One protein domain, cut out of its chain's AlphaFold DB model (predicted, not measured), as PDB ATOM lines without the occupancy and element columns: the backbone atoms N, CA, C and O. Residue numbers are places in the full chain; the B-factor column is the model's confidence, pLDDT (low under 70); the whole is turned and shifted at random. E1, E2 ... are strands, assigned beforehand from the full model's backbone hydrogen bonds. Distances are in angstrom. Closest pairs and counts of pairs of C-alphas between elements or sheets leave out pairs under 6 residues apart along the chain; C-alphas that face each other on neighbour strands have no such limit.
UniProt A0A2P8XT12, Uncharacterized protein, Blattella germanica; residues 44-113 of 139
ATOM      1  N   VAL A  44     -40.340  -2.639   0.281       48.72
ATOM      2  CA  VAL A  44     -39.754  -2.302  -1.011       48.72
ATOM      3  C   VAL A  44     -38.582  -1.369  -0.724       48.72
ATOM      4  O   VAL A  44     -38.748  -0.157  -0.623       48.72
ATOM      5  N   SER A  45     -37.394  -1.943  -0.506       52.69
ATOM      6  CA  SER A  45     -36.163  -1.162  -0.403       52.69
ATOM      7  C   SER A  45     -35.848  -0.596  -1.785       52.69
ATOM      8  O   SER A  45     -35.489  -1.340  -2.698       52.69
ATOM      9  N   GLY A  46     -36.017   0.707  -1.963       61.09
ATOM     10  CA  GLY A  46     -35.690   1.382  -3.210       61.09
ATOM     11  C   GLY A  46     -35.697   2.889  -3.029       61.09
ATOM     12  O   GLY A  46     -36.303   3.412  -2.092       61.09
ATOM     13  N   GLN A  47     -34.990   3.579  -3.919       74.81
ATOM     14  CA  GLN A  47     -34.992   5.035  -3.938       74.81
ATOM     15  C   GLN A  47     -36.375   5.512  -4.412       74.81
ATOM     16  O   GLN A  47     -36.885   4.968  -5.396       74.81
ATOM     17  N   PRO A  48     -37.009   6.486  -3.733       81.12
ATOM     18  CA  PRO A  48     -38.283   7.021  -4.191       81.12
ATOM     19  C   PRO A  48     -38.111   7.732  -5.538       81.12
ATOM     20  O   PRO A  48     -37.065   8.325  -5.813       81.12
ATOM     21  N   CYS A  49     -39.146   7.696  -6.372       83.31
ATOM     22  CA  CYS A  49     -39.199   8.510  -7.578       83.31
ATOM     23  C   CYS A  49     -39.653   9.920  -7.228       83.31
ATOM     24  O   CYS A  49     -40.648  10.108  -6.528       83.31
ATOM     25  N   TYR A  50     -38.959  10.925  -7.747       84.25
ATOM     26  CA  TYR A  50     -39.427  12.303  -7.645       84.25
ATOM     27  C   TYR A  50     -40.702  12.520  -8.459       84.25
ATOM     28  O   TYR A  50     -41.147  11.640  -9.201       84.25
ATOM     29  N   GLU A  51     -41.302  13.692  -8.290       83.06
ATOM     30  CA  GLU A  51     -42.522  14.049  -8.996       83.06
ATOM     31  C   GLU A  51     -42.353  13.848 -10.513       83.06
ATOM     32  O   GLU A  51     -41.324  14.246 -11.072       83.06
ATOM     33  N   PRO A  52     -43.299  13.158 -11.176       75.75
ATOM     34  CA  PRO A  52     -43.197  12.896 -12.601       75.75
ATOM     35  C   PRO A  52     -43.096  14.205 -13.396       75.75
ATOM     36  O   PRO A  52     -43.797  15.174 -13.116       75.75
ATOM     37  N   LEU A  53     -42.235  14.246 -14.412       65.81
ATOM     38  CA  LEU A  53     -42.093  15.428 -15.264       65.81
ATOM     39  C   LEU A  53     -43.393  15.681 -16.067       65.81
ATOM     40  O   LEU A  53     -44.135  14.749 -16.390       65.81
ATOM     41  N   ASN A  54     -43.636  16.944 -16.435       60.84
ATOM     42  CA  ASN A  54     -44.721  17.394 -17.329       60.84
ATOM     43  C   ASN A  54     -46.162  17.333 -16.778       60.84
ATOM     44  O   ASN A  54     -47.117  17.293 -17.556       60.84
ATOM     45  N   VAL A  55     -46.340  17.437 -15.457       59.69
ATOM     46  CA  VAL A  55     -47.660  17.574 -14.794       59.69
ATOM     47  C   VAL A  55     -48.486  18.766 -15.325       59.69
ATOM     48  O   VAL A  55     -49.697  18.813 -15.162       59.69
ATOM     49  N   THR A  56     -47.860  19.750 -15.978       60.97
ATOM     50  CA  THR A  56     -48.551  20.935 -16.517       60.97
ATOM     51  C   THR A  56     -49.266  20.696 -17.850       60.97
ATOM     52  O   THR A  56     -50.114  21.499 -18.226       60.97
ATOM     53  N   ILE A  57     -48.913  19.635 -18.584       73.62
ATOM     54  CA  ILE A  57     -49.480  19.312 -19.910       73.62
ATOM     55  C   ILE A  57     -50.464  18.141 -19.806       73.62
ATOM     56  O   ILE A  57     -51.438  18.066 -20.557       73.62
ATOM     57  N   TYR A  58     -50.209  17.235 -18.864       80.19
ATOM     58  CA  TYR A  58     -50.931  15.985 -18.694       80.19
ATOM     59  C   TYR A  58     -51.701  15.961 -17.380       80.19
ATOM     60  O   TYR A  58     -51.242  16.477 -16.365       80.19
ATOM     61  N   THR A  59     -52.835  15.270 -17.380       84.12
ATOM     62  CA  THR A  59     -53.499  14.851 -16.149       84.12
ATOM     63  C   THR A  59     -52.899  13.524 -15.708       84.12
ATOM     64  O   THR A  59     -52.891  12.557 -16.478       84.12
ATOM     65  N   LEU A  60     -52.410  13.479 -14.470       84.25
ATOM     66  CA  LEU A  60     -51.883  12.269 -13.853       84.25
ATOM     67  C   LEU A  60     -52.937  11.637 -12.947       84.25
ATOM     68  O   LEU A  60     -53.376  12.241 -11.970       84.25
ATOM     69  N   GLU A  61     -53.297  10.398 -13.253       85.94
ATOM     70  CA  GLU A  61     -54.175   9.576 -12.425       85.94
ATOM     71  C   GLU A  61     -53.352   8.472 -11.760       85.94
ATOM     72  O   GLU A  61     -52.678   7.691 -12.434       85.94
ATOM     73  N   MET A  62     -53.366   8.416 -10.429       84.50
ATOM     74  CA  MET A  62     -52.678   7.356  -9.693       84.50
ATOM     75  C   MET A  62     -53.460   6.049  -9.812       84.50
ATOM     76  O   MET A  62     -54.619   5.990  -9.415       84.50
ATOM     77  N   ILE A  63     -52.807   4.997 -10.309       85.69
ATOM     78  CA  ILE A  63     -53.393   3.650 -10.379       85.69
ATOM     79  C   ILE A  63     -53.008   2.852  -9.130       85.69
ATOM     80  O   ILE A  63     -53.839   2.188  -8.515       85.69
ATOM     81  N   ILE A  64     -51.725   2.901  -8.768       80.31
ATOM     82  CA  ILE A  64     -51.154   2.167  -7.638       80.31
ATOM     83  C   ILE A  64     -50.242   3.120  -6.885       80.31
ATOM     84  O   ILE A  64     -49.390   3.752  -7.498       80.31
ATOM     85  N   GLY A  65     -50.367   3.186  -5.566       77.62
ATOM     86  CA  GLY A  65     -49.464   3.954  -4.717       77.62
ATOM     87  C   GLY A  65     -50.208   4.756  -3.665       77.62
ATOM     88  O   GLY A  65     -51.391   4.536  -3.416       77.62
ATOM     89  N   ASP A  66     -49.478   5.679  -3.052       69.44
ATOM     90  CA  ASP A  66     -50.025   6.694  -2.161       69.44
ATOM     91  C   ASP A  66     -49.485   8.061  -2.590       69.44
ATOM     92  O   ASP A  66     -48.376   8.180  -3.127       69.44
ATOM     93  N   ASN A  67     -50.288   9.101  -2.381       62.91
ATOM     94  CA  ASN A  67     -49.917  10.464  -2.715       62.91
ATOM     95  C   ASN A  67     -48.700  10.865  -1.891       62.91
ATOM     96  O   ASN A  67     -48.760  10.928  -0.661       62.91
ATOM     97  N   SER A  68     -47.593  11.169  -2.573       61.75
ATOM     98  CA  SER A  68     -46.377  11.557  -1.876       61.75
ATOM     99  C   SER A  68     -46.601  12.879  -1.142       61.75
ATOM    100  O   SER A  68     -46.681  13.957  -1.727       61.75
ATOM    101  N   ARG A  69     -46.731  12.808   0.181       54.44
ATOM    102  CA  ARG A  69     -46.624  13.975   1.048       54.44
ATOM    103  C   ARG A  69     -45.186  14.001   1.549       54.44
ATOM    104  O   ARG A  69     -44.901  13.403   2.576       54.44
ATOM    105  N   HIS A  70     -44.330  14.761   0.866       54.19
ATOM    106  CA  HIS A  70     -42.971  15.116   1.314       54.19
ATOM    107  C   HIS A  70     -41.924  13.990   1.200       54.19
ATOM    108  O   HIS A  70     -41.419  13.505   2.209       54.19
ATOM    109  N   GLY A  71     -41.541  13.612  -0.027       65.38
ATOM    110  CA  GLY A  71     -40.394  12.707  -0.218       65.38
ATOM    111  C   GLY A  71     -40.347  11.900  -1.515       65.38
ATOM    112  O   GLY A  71     -39.425  11.107  -1.680       65.38
ATOM    113  N   GLY A  72     -41.303  12.094  -2.428       79.38
ATOM    114  CA  GLY A  72     -41.410  11.311  -3.658       79.38
ATOM    115  C   GLY A  72     -42.238  10.034  -3.491       79.38
ATOM    116  O   GLY A  72     -42.743   9.715  -2.415       79.38
ATOM    117  N   TYR A  73     -42.420   9.326  -4.595       81.88
ATOM    118  CA  TYR A  73     -43.273   8.156  -4.721       81.88
ATOM    119  C   TYR A  73     -42.493   6.878  -4.449       81.88
ATOM    120  O   TYR A  73     -41.386   6.693  -4.953       81.88
ATOM    121  N   VAL A  74     -43.081   5.975  -3.665       82.00
ATOM    122  CA  VAL A  74     -42.459   4.683  -3.359       82.00
ATOM    123  C   VAL A  74     -42.313   3.837  -4.628       82.00
ATOM    124  O   VAL A  74     -43.136   3.960  -5.548       82.00
ATOM    125  N   PRO A  75     -41.309   2.950  -4.710       80.88
ATOM    126  CA  PRO A  75     -41.199   2.053  -5.847       80.88
ATOM    127  C   PRO A  75     -42.470   1.221  -6.020       80.88
ATOM    128  O   PRO A  75     -43.156   0.899  -5.052       80.88
ATOM    129  N   LEU A  76     -42.762   0.862  -7.271       81.56
ATOM    130  CA  LEU A  76     -44.012   0.239  -7.716       81.56
ATOM    131  C   LEU A  76     -45.232   1.170  -7.782       81.56
ATOM    132  O   LEU A  76     -46.272   0.708  -8.241       81.56
ATOM    133  N   THR A  77     -45.116   2.448  -7.401       84.06
ATOM    134  CA  THR A  77     -46.156   3.449  -7.704       84.06
ATOM    135  C   THR A  77     -46.379   3.527  -9.212       84.06
ATOM    136  O   THR A  77     -45.413   3.512  -9.974       84.06
ATOM    137  N   GLU A  78     -47.629   3.632  -9.650       89.12
ATOM    138  CA  GLU A  78     -48.013   3.713 -11.055       89.12
ATOM    139  C   GLU A  78     -48.928   4.906 -11.315       89.12
ATOM    140  O   GLU A  78     -49.897   5.141 -10.587       89.12
ATOM    141  N   PHE A  79     -48.635   5.614 -12.404       88.00
ATOM    142  CA  PHE A  79     -49.433   6.724 -12.902       88.00
ATOM    143  C   PHE A  79     -49.886   6.470 -14.330       88.00
ATOM    144  O   PHE A  79     -49.119   5.979 -15.159       88.00
ATOM    145  N   ASN A  80     -51.114   6.886 -14.615       88.06
ATOM    146  CA  ASN A  80     -51.655   6.995 -15.954       88.06
ATOM    147  C   ASN A  80     -51.585   8.449 -16.421       88.06
ATOM    148  O   ASN A  80     -52.158   9.339 -15.791       88.06
ATOM    149  N   TYR A  81     -50.909   8.684 -17.537       88.06
ATOM    150  CA  TYR A  81     -50.877   9.972 -18.211       88.06
ATOM    151  C   TYR A  81     -52.017  10.052 -19.214       88.06
ATOM    152  O   TYR A  81     -52.139   9.215 -20.112       88.06
ATOM    153  N   THR A  82     -52.824  11.097 -19.079       87.56
ATOM    154  CA  THR A  82     -53.940  11.402 -19.976       87.56
ATOM    155  C   THR A  82     -53.911  12.876 -20.368       87.56
ATOM    156  O   THR A  82     -53.294  13.694 -19.683       87.56
ATOM    157  N   CYS A  83     -54.550  13.238 -21.481       84.56
ATOM    158  CA  CYS A  83     -54.703  14.644 -21.836       84.56
ATOM    159  C   CYS A  83     -55.944  15.245 -21.178       84.56
ATOM    160  O   CYS A  83     -57.034  14.677 -21.307       84.56
ATOM    161  N   PRO A  84     -55.835  16.432 -20.559       78.69
ATOM    162  CA  PRO A  84     -57.018  17.175 -20.170       78.69
ATOM    163  C   PRO A  84     -57.795  17.582 -21.432       78.69
ATOM    164  O   PRO A  84     -57.227  18.098 -22.390       78.69
ATOM    165  N   ASN A  85     -59.113  17.373 -21.425       76.62
ATOM    166  CA  ASN A  85     -60.050  17.846 -22.457       76.62
ATOM    167  C   ASN A  85     -59.917  17.232 -23.868       76.62
ATOM    168  O   ASN A  85     -60.548  17.734 -24.800       76.62
ATOM    169  N   ILE A  86     -59.158  16.145 -24.054       77.44
ATOM    170  CA  ILE A  86     -59.128  15.398 -25.323       77.44
ATOM    171  C   ILE A  86     -59.832  14.057 -25.130       77.44
ATOM    172  O   ILE A  86     -59.344  13.170 -24.434       77.44
ATOM    173  N   HIS A  87     -60.985  13.892 -25.779       70.69
ATOM    174  CA  HIS A  87     -61.673  12.605 -25.817       70.69
ATOM    175  C   HIS A  87     -60.914  11.631 -26.731       70.69
ATOM    176  O   HIS A  87     -60.526  11.991 -27.840       70.69
ATOM    177  N   ASN A  88     -60.725  10.392 -26.268       73.88
ATOM    178  CA  ASN A  88     -60.054   9.298 -26.985       73.88
ATOM    179  C   ASN A  88     -58.552   9.490 -27.276       73.88
ATOM    180  O   ASN A  88     -58.019   8.831 -28.171       73.88
ATOM    181  N   SER A  89     -57.836  10.337 -26.529       78.94
ATOM    182  CA  SER A  89     -56.369  10.327 -26.590       78.94
ATOM    183  C   SER A  89     -55.820   9.001 -26.043       78.94
ATOM    184  O   SER A  89     -56.347   8.516 -25.036       78.94
ATOM    185  N   PRO A  90     -54.749   8.434 -26.630       82.56
ATOM    186  CA  PRO A  90     -54.062   7.309 -26.010       82.56
ATOM    187  C   PRO A  90     -53.578   7.712 -24.615       82.56
ATOM    188  O   PRO A  90     -53.238   8.871 -24.379       82.56
ATOM    189  N   ASN A  91     -53.568   6.763 -23.687       88.12
ATOM    190  CA  ASN A  91     -53.002   6.951 -22.361       88.12
ATOM    191  C   ASN A  91     -51.656   6.235 -22.254       88.12
ATOM    192  O   ASN A  91     -51.406   5.275 -22.987       88.12
ATOM    193  N   LYS A  92     -50.791   6.721 -21.366       89.94
ATOM    194  CA  LYS A  92     -49.458   6.156 -21.146       89.94
ATOM    195  C   LYS A  92     -49.281   5.827 -19.675       89.94
ATOM    196  O   LYS A  92     -49.421   6.711 -18.832       89.94
ATOM    197  N   THR A  93     -48.936   4.582 -19.369       91.38
ATOM    198  CA  THR A  93     -48.682   4.178 -17.984       91.38
ATOM    199  C   THR A  93     -47.193   4.222 -17.680       91.38
ATOM    200  O   THR A  93     -46.381   3.626 -18.393       91.38
ATOM    201  N   ILE A  94     -46.838   4.868 -16.572       90.31
ATOM    202  CA  ILE A  94     -45.487   4.831 -16.014       90.31
ATOM    203  C   ILE A  94     -45.489   4.192 -14.630       90.31
ATOM    204  O   ILE A  94     -46.483   4.230 -13.905       90.31
ATOM    205  N   LYS A  95     -44.349   3.620 -14.255       90.81
ATOM    206  CA  LYS A  95     -44.125   2.945 -12.981       90.81
ATOM    207  C   LYS A  95     -42.831   3.416 -12.339       90.81
ATOM    208  O   LYS A  95     -41.803   3.505 -13.006       90.81
ATOM    209  N   CYS A  96     -42.855   3.655 -11.036       86.19
ATOM    210  CA  CYS A  96     -41.657   3.970 -10.281       86.19
ATOM    211  C   CYS A  96     -40.790   2.712 -10.136       86.19
ATOM    212  O   CYS A  96     -41.195   1.718  -9.518       86.19
ATOM    213  N   GLY A  97     -39.603   2.740 -10.736       83.25
ATOM    214  CA  GLY A  97     -38.597   1.695 -10.612       83.25
ATOM    215  C   GLY A  97     -37.895   1.725  -9.254       83.25
ATOM    216  O   GLY A  97     -37.890   2.729  -8.550       83.25
ATOM    217  N   ILE A  98     -37.239   0.619  -8.902       79.75
ATOM    218  CA  ILE A  98     -36.514   0.464  -7.624       79.75
ATOM    219  C   ILE A  98     -35.341   1.464  -7.500       79.75
ATOM    220  O   ILE A  98     -34.958   1.838  -6.394       79.75
ATOM    221  N   GLY A  99     -34.806   1.941  -8.630       78.31
ATOM    222  CA  GLY A  99     -33.735   2.943  -8.695       78.31
ATOM    223  C   GLY A  99     -34.186   4.408  -8.624       78.31
ATOM    224  O   GLY A  99     -33.380   5.282  -8.914       78.31
ATOM    225  N   GLY A 100     -35.450   4.699  -8.293       80.38
ATOM    226  CA  GLY A 100     -35.948   6.081  -8.199       80.38
ATOM    227  C   GLY A 100     -36.185   6.767  -9.548       80.38
ATOM    228  O   GLY A 100     -36.233   7.993  -9.623       80.38
ATOM    229  N   GLN A 101     -36.340   5.979 -10.612       87.62
ATOM    230  CA  GLN A 101     -36.606   6.446 -11.973       87.62
ATOM    231  C   GLN A 101     -37.968   5.954 -12.464       87.62
ATOM    232  O   GLN A 101     -38.358   4.812 -12.203       87.62
ATOM    233  N   TRP A 102     -38.682   6.805 -13.196       88.69
ATOM    234  CA  TRP A 102     -39.930   6.429 -13.850       88.69
ATOM    235  C   TRP A 102     -39.647   5.579 -15.088       88.69
ATOM    236  O   TRP A 102     -38.812   5.930 -15.918       88.69
ATOM    237  N   LEU A 103     -40.345   4.456 -15.194       90.50
ATOM    238  CA  LEU A 103     -40.231   3.490 -16.278       90.50
ATOM    239  C   LEU A 103     -41.555   3.419 -17.029       90.50
ATOM    240  O   LEU A 103     -42.615   3.369 -16.406       90.50
ATOM    241  N   GLU A 104     -41.505   3.378 -18.355       91.81
ATOM    242  CA  GLU A 104     -42.693   3.114 -19.167       91.81
ATOM    243  C   GLU A 104     -43.145   1.665 -18.956       91.81
ATOM    244  O   GLU A 104     -42.335   0.738 -18.996       91.81
ATOM    245  N   LYS A 105     -44.436   1.468 -18.676       88.25
ATOM    246  CA  LYS A 105     -45.005   0.138 -18.405       88.25
ATOM    247  C   LYS A 105     -45.646  -0.488 -19.641       88.25
ATOM    248  O   LYS A 105     -45.747  -1.710 -19.715       88.25
ATOM    249  N   ASP A 106     -46.108   0.336 -20.574       86.19
ATOM    250  CA  ASP A 106     -46.780  -0.101 -21.790       86.19
ATOM    251  C   ASP A 106     -46.116   0.474 -23.047       86.19
ATOM    252  O   ASP A 106     -45.501   1.539 -23.017       86.19
ATOM    253  N   ASP A 107     -46.281  -0.226 -24.171       87.75
ATOM    254  CA  ASP A 107     -45.794   0.199 -25.491       87.75
ATOM    255  C   ASP A 107     -46.749   1.195 -26.173       87.75
ATOM    256  O   ASP A 107     -46.682   1.425 -27.383       87.75
ATOM    257  N   LYS A 108     -47.687   1.784 -25.417       86.50
ATOM    258  CA  LYS A 108     -48.627   2.748 -25.985       86.50
ATOM    259  C   LYS A 108     -47.887   4.033 -26.355       86.50
ATOM    260  O   LYS A 108     -46.944   4.436 -25.659       86.50
ATOM    261  N   PRO A 109     -48.313   4.709 -27.432       86.25
ATOM    262  CA  PRO A 109     -47.780   6.019 -27.757       86.25
ATOM    263  C   PRO A 109     -48.128   7.019 -26.652       86.25
ATOM    264  O   PRO A 109     -49.203   6.957 -26.051       86.25
ATOM    265  N   TRP A 110     -47.227   7.969 -26.414       86.12
ATOM    266  CA  TRP A 110     -47.494   9.076 -25.502       86.12
ATOM    267  C   TRP A 110     -48.697   9.907 -25.985       86.12
ATOM    268  O   TRP A 110     -48.786  10.202 -27.183       86.12
ATOM    269  N   PRO A 111     -49.607  10.322 -25.083       84.19
ATOM    270  CA  PRO A 111     -50.660  11.259 -25.435       84.19
ATOM    271  C   PRO A 111     -50.063  12.549 -26.003       84.19
ATOM    272  O   PRO A 111     -49.109  13.110 -25.457       84.19
ATOM    273  N   ASN A 112     -50.647  13.051 -27.089       84.25
ATOM    274  CA  ASN A 112     -50.294  14.355 -27.632       84.25
ATOM    275  C   ASN A 112     -51.332  15.392 -27.194       84.25
ATOM    276  O   ASN A 112     -52.386  15.520 -27.818       84.25
ATOM    277  N   CYS A 113     -51.018  16.141 -26.135       77.19
ATOM    278  CA  CYS A 113     -51.910  17.175 -25.603       77.19
ATOM    279  C   CYS A 113     -51.698  18.556 -26.240       77.19
ATOM    280  O   CYS A 113     -52.433  19.489 -25.927       77.19
TER     281      CYS A 113
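Overview. This is residues 44 to 113 of the 139 residues of an uncharacterized protein of Blattella germanica (UniProt A0A2P8XT12). Little regular structure is here: four short strands fold back and forth into one twisted sheet, with long loops around it. The 70 printed residues hold no named helix and E1 to E4, in sheet order E1 - E2 - E3 - E4, antiparallel; the class is all strand, with 19 residues in named elements. The whole is compact, radius of gyration of the C-alphas 12.1 A, spanning 38 by 25 by 17 A.

Along the chain. Find C-alpha 59 at (-53.499, 14.851, -16.149); from there E1, residues 59 to 64, runs 15.5 A. E2, residues 78 to 82, and E3, residues 92 to 96, follow; E4, residues 102 to 104, ends at (-42.693, 3.114, -19.167).

Arrangement. E1 to E4 form a meander, each strand the antiparallel neighbour of the one before. Look for N 59 and O 82, N 81 and O 92, N 95 and O 103, each pair 2.8 A apart and within hydrogen-bond range. Edge strands E1 and E4 are apart.

Size, cuts and confidence. The farthest C-alphas, Ser 45 and His 87, are 38.6 A apart. The printed part has no cut; E1 to E2 is a long link. Residues 44 to 46, 53 to 56 and 66 to 71 have pLDDT under 70.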